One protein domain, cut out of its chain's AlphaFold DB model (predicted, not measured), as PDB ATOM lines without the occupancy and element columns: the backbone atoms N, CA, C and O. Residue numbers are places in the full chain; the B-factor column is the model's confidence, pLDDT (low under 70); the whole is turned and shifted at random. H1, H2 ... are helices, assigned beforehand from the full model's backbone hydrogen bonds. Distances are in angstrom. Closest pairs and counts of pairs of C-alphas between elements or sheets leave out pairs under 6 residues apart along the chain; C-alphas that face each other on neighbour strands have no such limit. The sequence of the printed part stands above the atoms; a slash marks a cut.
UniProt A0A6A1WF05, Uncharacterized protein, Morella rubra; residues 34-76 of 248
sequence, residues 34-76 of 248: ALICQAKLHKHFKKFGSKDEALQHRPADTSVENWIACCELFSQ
ATOM      1  N   ALA A  34     163.592  -6.504-173.048       41.97
ATOM      2  CA  ALA A  34     162.372  -5.882-172.526       41.97
ATOM      3  C   ALA A  34     162.212  -6.061-171.001       41.97
ATOM      4  O   ALA A  34     161.755  -5.149-170.306       41.97
ATOM      5  N   LEU A  35     162.661  -7.189-170.440       47.16
ATOM      6  CA  LEU A  35     162.517  -7.496-169.006       47.16
ATOM      7  C   LEU A  35     163.357  -6.591-168.086       47.16
ATOM      8  O   LEU A  35     162.964  -6.337-166.948       47.16
ATOM      9  N   ILE A  36     164.474  -6.039-168.569       46.91
ATOM     10  CA  ILE A  36     165.339  -5.146-167.775       46.91
ATOM     11  C   ILE A  36     164.763  -3.713-167.686       46.91
ATOM     12  O   ILE A  36     165.113  -2.962-166.772       46.91
ATOM     13  N   CYS A  37     163.810  -3.343-168.551       58.22
ATOM     14  CA  CYS A  37     163.198  -2.008-168.578       58.22
ATOM     15  C   CYS A  37     161.750  -1.949-168.055       58.22
ATOM     16  O   CYS A  37     161.242  -0.843-167.850       58.22
ATOM     17  N   GLN A  38     161.112  -3.083-167.733       69.12
ATOM     18  CA  GLN A  38     159.716  -3.118-167.258       69.12
ATOM     19  C   GLN A  38     159.451  -2.218-166.041       69.12
ATOM     20  O   GLN A  38     158.412  -1.574-165.969       69.12
ATOM     21  N   ALA A  39     160.396  -2.098-165.102       76.31
ATOM     22  CA  ALA A  39     160.212  -1.243-163.926       76.31
ATOM     23  C   ALA A  39     160.157   0.258-164.263       76.31
ATOM     24  O   ALA A  39     159.473   1.014-163.574       76.31
ATOM     25  N   LYS A  40     160.882   0.707-165.297       82.44
ATOM     26  CA  LYS A  40     160.840   2.106-165.754       82.44
ATOM     27  C   LYS A  40     159.559   2.381-166.535       82.44
ATOM     28  O   LYS A  40     158.916   3.395-166.295       82.44
ATOM     29  N   LEU A  41     159.173   1.444-167.398       86.06
ATOM     30  CA  LEU A  41     157.945   1.517-168.187       86.06
ATOM     31  C   LEU A  41     156.699   1.505-167.302       86.06
ATOM     32  O   LEU A  41     155.835   2.354-167.463       86.06
ATOM     33  N   HIS A  42     156.655   0.639-166.289       85.56
ATOM     34  CA  HIS A  42     155.551   0.600-165.330       85.56
ATOM     35  C   HIS A  42     155.459   1.888-164.491       85.56
ATOM     36  O   HIS A  42     154.366   2.352-164.188       85.56
ATOM     37  N   LYS A  43     156.594   2.515-164.141       87.06
ATOM     38  CA  LYS A  43     156.586   3.837-163.489       87.06
ATOM     39  C   LYS A  43     156.029   4.934-164.390       87.06
ATOM     40  O   LYS A  43     155.381   5.836-163.880       87.06
ATOM     41  N   HIS A  44     156.325   4.882-165.688       87.19
ATOM     42  CA  HIS A  44     155.774   5.822-166.662       87.19
ATOM     43  C   HIS A  44     154.274   5.596-166.851       87.19
ATOM     44  O   HIS A  44     153.512   6.541-166.728       87.19
ATOM     45  N   PHE A  45     153.856   4.339-167.013       88.50
ATOM     46  CA  PHE A  45     152.451   3.935-167.113       88.50
ATOM     47  C   PHE A  45     151.617   4.401-165.911       88.50
ATOM     48  O   PHE A  45     150.548   4.962-166.090       88.50
ATOM     49  N   LYS A  46     152.141   4.259-164.684       88.12
ATOM     50  CA  LYS A  46     151.464   4.694-163.449       88.12
ATOM     51  C   LYS A  46     151.160   6.192-163.354       88.12
ATOM     52  O   LYS A  46     150.449   6.581-162.434       88.12
ATOM     53  N   LYS A  47     151.746   7.029-164.214       89.44
ATOM     54  CA  LYS A  47     151.428   8.463-164.252       89.44
ATOM     55  C   LYS A  47     150.062   8.735-164.881       89.44
ATOM     56  O   LYS A  47     149.523   9.807-164.650       89.44
ATOM     57  N   PHE A  48     149.543   7.785-165.653       87.81
ATOM     58  CA  PHE A  48     148.275   7.887-166.360       87.81
ATOM     59  C   PHE A  48     147.206   7.084-165.618       87.81
ATOM     60  O   PHE A  48     147.501   6.036-165.032       87.81
ATOM     61  N   GLY A  49     145.974   7.592-165.618       80.00
ATOM     62  CA  GLY A  49     144.848   6.945-164.938       80.00
ATOM     63  C   GLY A  49     144.203   5.846-165.780       80.00
ATOM     64  O   GLY A  49     143.622   4.908-165.234       80.00
ATOM     65  N   SER A  50     144.336   5.936-167.105       85.69
ATOM     66  CA  SER A  50     143.707   5.025-168.059       85.69
ATOM     67  C   SER A  50     144.712   4.415-169.040       85.69
ATOM     68  O   SER A  50     145.799   4.944-169.286       85.69
ATOM     69  N   LYS A  51     144.335   3.267-169.611       86.19
ATOM     70  CA  LYS A  51     145.131   2.566-170.627       86.19
ATOM     71  C   LYS A  51     145.267   3.397-171.904       86.19
ATOM     72  O   LYS A  51     146.360   3.470-172.459       86.19
ATOM     73  N   ASP A  52     144.179   4.022-172.343       85.94
ATOM     74  CA  ASP A  52     144.123   4.737-173.621       85.94
ATOM     75  C   ASP A  52     144.950   6.027-173.581       85.94
ATOM     76  O   ASP A  52     145.700   6.316-174.514       85.94
ATOM     77  N   GLU A  53     144.935   6.730-172.448       87.75
ATOM     78  CA  GLU A  53     145.820   7.871-172.188       87.75
ATOM     79  C   GLU A  53     147.299   7.441-172.171       87.75
ATOM     80  O   GLU A  53     148.159   8.069-172.795       87.75
ATOM     81  N   ALA A  54     147.615   6.307-171.535       87.81
ATOM     82  CA  ALA A  54     148.979   5.784-171.506       87.81
ATOM     83  C   ALA A  54     149.495   5.380-172.900       87.81
ATOM     84  O   ALA A  54     150.692   5.507-173.176       87.81
ATOM     85  N   LEU A  55     148.623   4.897-173.792       87.31
ATOM     86  CA  LEU A  55     148.992   4.532-175.162       87.31
ATOM     87  C   LEU A  55     149.407   5.751-175.997       87.31
ATOM     88  O   LEU A  55     150.372   5.648-176.758       87.31
ATOM     89  N   GLN A  56     148.755   6.899-175.804       86.75
ATOM     90  CA  GLN A  56     149.118   8.149-176.481       86.75
ATOM     91  C   GLN A  56     150.460   8.708-175.985       86.75
ATOM     92  O   GLN A  56     151.246   9.251-176.762       86.75
ATOM     93  N   HIS A  57     150.789   8.495-174.710       86.06
ATOM     94  CA  HIS A  57     152.025   8.986-174.100       86.06
ATOM     95  C   HIS A  57     153.168   7.961-174.102       86.06
ATOM     96  O   HIS A  57     153.768   7.643-173.064       86.06
ATOM     97  N   ARG A  58     153.522   7.473-175.295       86.00
ATOM     98  CA  ARG A  58     154.630   6.526-175.490       86.00
ATOM     99  C   ARG A  58     156.002   7.138-175.121       86.00
ATOM    100  O   ARG A  58     156.343   8.216-175.606       86.00
ATOM    101  N   PRO A  59     156.855   6.431-174.353       83.50
ATOM    102  CA  PRO A  59     158.255   6.815-174.151       83.50
ATOM    103  C   PRO A  59     159.084   6.749-175.445       83.50
ATOM    104  O   PRO A  59     159.034   5.748-176.161       83.50
ATOM    105  N   ALA A  60     159.928   7.758-175.694       78.69
ATOM    106  CA  ALA A  60     160.771   7.841-176.897       78.69
ATOM    107  C   ALA A  60     161.710   6.627-177.087       78.69
ATOM    108  O   ALA A  60     161.959   6.206-178.213       78.69
ATOM    109  N   ASP A  61     162.166   6.021-175.987       78.94
ATOM    110  CA  ASP A  61     163.154   4.935-175.988       78.94
ATOM    111  C   ASP A  61     162.565   3.531-176.264       78.94
ATOM    112  O   ASP A  61     163.280   2.535-176.147       78.94
ATOM    113  N   THR A  62     161.259   3.397-176.544       78.69
ATOM    114  CA  THR A  62     160.574   2.084-176.648       78.69
ATOM    115  C   THR A  62     159.821   1.930-177.966       78.69
ATOM    116  O   THR A  62     159.151   2.865-178.396       78.69
ATOM    117  N   SER A  63     159.890   0.753-178.603       84.50
ATOM    118  CA  SER A  63     159.105   0.481-179.821       84.50
ATOM    119  C   SER A  63     157.599   0.478-179.535       84.50
ATOM    120  O   SER A  63     157.172   0.240-178.401       84.50
ATOM    121  N   VAL A  64     156.797   0.761-180.561       82.81
ATOM    122  CA  VAL A  64     155.339   0.908-180.438       82.81
ATOM    123  C   VAL A  64     154.699  -0.403-179.981       82.81
ATOM    124  O   VAL A  64     153.943  -0.418-179.014       82.81
ATOM    125  N   GLU A  65     155.090  -1.518-180.590       83.62
ATOM    126  CA  GLU A  65     154.554  -2.854-180.305       83.62
ATOM    127  C   GLU A  65     154.877  -3.279-178.868       83.62
ATOM    128  O   GLU A  65     154.030  -3.810-178.150       83.62
ATOM    129  N   ASN A  66     156.100  -2.984-178.415       83.88
ATOM    130  CA  ASN A  66     156.529  -3.286-177.055       83.88
ATOM    131  C   ASN A  66     155.791  -2.426-176.024       83.88
ATOM    132  O   ASN A  66     155.488  -2.917-174.936       83.88
ATOM    133  N   TRP A  67     155.500  -1.159-176.343       87.06
ATOM    134  CA  TRP A  67     154.727  -0.286-175.459       87.06
ATOM    135  C   TRP A  67     153.277  -0.755-175.338       87.06
ATOM    136  O   TRP A  67     152.795  -0.901-174.218       87.06
ATOM    137  N   ILE A  68     152.629  -1.095-176.458       87.19
ATOM    138  CA  ILE A  68     151.264  -1.645-176.472       87.19
ATOM    139  C   ILE A  68     151.191  -2.917-175.618       87.19
ATOM    140  O   ILE A  68     150.346  -3.013-174.727       87.19
ATOM    141  N   ALA A  69     152.122  -3.855-175.814       87.06
ATOM    142  CA  ALA A  69     152.180  -5.087-175.027       87.06
ATOM    143  C   ALA A  69     152.411  -4.827-173.524       87.06
ATOM    144  O   ALA A  69     151.869  -5.539-172.676       87.06
ATOM    145  N   CYS A  70     153.196  -3.802-173.174       85.62
ATOM    146  CA  CYS A  70     153.393  -3.399-171.782       85.62
ATOM    147  C   CYS A  70     152.122  -2.790-171.176       85.62
ATOM    148  O   CYS A  70     151.764  -3.164-170.062       85.62
ATOM    149  N   CYS A  71     151.440  -1.890-171.888       87.44
ATOM    150  CA  CYS A  71     150.181  -1.298-171.434       87.44
ATOM    151  C   CYS A  71     149.113  -2.372-171.212       87.44
ATOM    152  O   CYS A  71     148.484  -2.386-170.157       87.44
ATOM    153  N   GLU A  72     148.974  -3.321-172.143       89.12
ATOM    154  CA  GLU A  72     148.077  -4.471-171.985       89.12
ATOM    155  C   GLU A  72     148.396  -5.260-170.708       89.12
ATOM    156  O   GLU A  72     147.526  -5.480-169.868       89.12
ATOM    157  N   LEU A  73     149.668  -5.616-170.507       86.94
ATOM    158  CA  LEU A  73     150.112  -6.353-169.324       86.94
ATOM    159  C   LEU A  73     149.850  -5.589-168.015       86.94
ATOM    160  O   LEU A  73     149.456  -6.200-167.023       86.94
ATOM    161  N   PHE A  74     150.087  -4.275-167.982       88.06
ATOM    162  CA  PHE A  74     149.919  -3.459-166.775       88.06
ATOM    163  C   PHE A  74     148.449  -3.183-166.436       88.06
ATOM    164  O   PHE A  74     148.114  -3.026-165.257       88.06
ATOM    165  N   SER A  75     147.574  -3.170-167.442       89.06
ATOM    166  CA  SER A  75     146.125  -3.053-167.269       89.06
ATOM    167  C   SER A  75     145.462  -4.345-166.782       89.06
ATOM    168  O   SER A  75     144.351  -4.287-166.265       89.06
ATOM    169  N   GLN A  76     146.120  -5.504-166.894       88.81
ATOM    170  CA  GLN A  76     145.533  -6.764-166.435       88.81
ATOM    171  C   GLN A  76     145.308  -6.778-164.908       88.81
ATOM    172  O   GLN A  76     146.272  -6.611-164.146       88.81
TER     173      GLN A  76
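This is residues 34 to 76 of the 248 residues of an uncharacterized protein of Morella rubra (UniProt A0A6A1WF05). A small body of three helices: H3, the longest, and the short H2 lie side by side as a helical hairpin, and H1 packs across the last residues of H3. H1 stands about perpendicular to both of the other helices. The printed part has 43 residues, with three named helices in the order H1, H2, H3 and no named strand, and the class is all helix. It is compact and rounded, with a radius of gyration of the C-alphas of 9.1 A and spans of 24 by 17 by 16 A.

The longest helix is H3, residues 64 to 75. It touches H2, residues 51 to 56, and the closest C-alphas, those of Cys 71 and Lys 51, are 6.4 A apart. The two form a hairpin, running opposite ways at a shallow tilt of 23 degrees. With residues 70 to 74 alone, H3 touches H1, residues 38 to 45. The closest C-alphas of these two are those of Phe 74 and His 42, 7.1 A apart, and their lines are about perpendicular, at 80 degrees. H1 and H2 are close but not clearly touching: their closest C-alphas, those of Phe 45 and Ala 54, are 5.9 A apart, and their lines are about perpendicular, at 90 degrees. In H1, H2 and H3 every O i to N i+4 pair is within hydrogen-bond range.

H3 measures 16.6 A from C-alpha 64 at (155.339, 0.908, -180.438) to C-alpha 75 at (146.125, -3.053, -167.269). H1 measures 10.1 A and begins with C-alpha 38 at (159.716, -3.118, -167.258). H2 measures 9.0 A.

The C-alphas farthest apart, those of Ile 36 and Asp 52, are 24.1 A apart. The printed part has no cut. The link from H1 to H2 is tight, with 5 residues, and that from H2 to H3 is short, with 7. The mean pLDDT of the printed part is 81.7, and residues 34 to 38, of which 38 belongs to H1, are under 70.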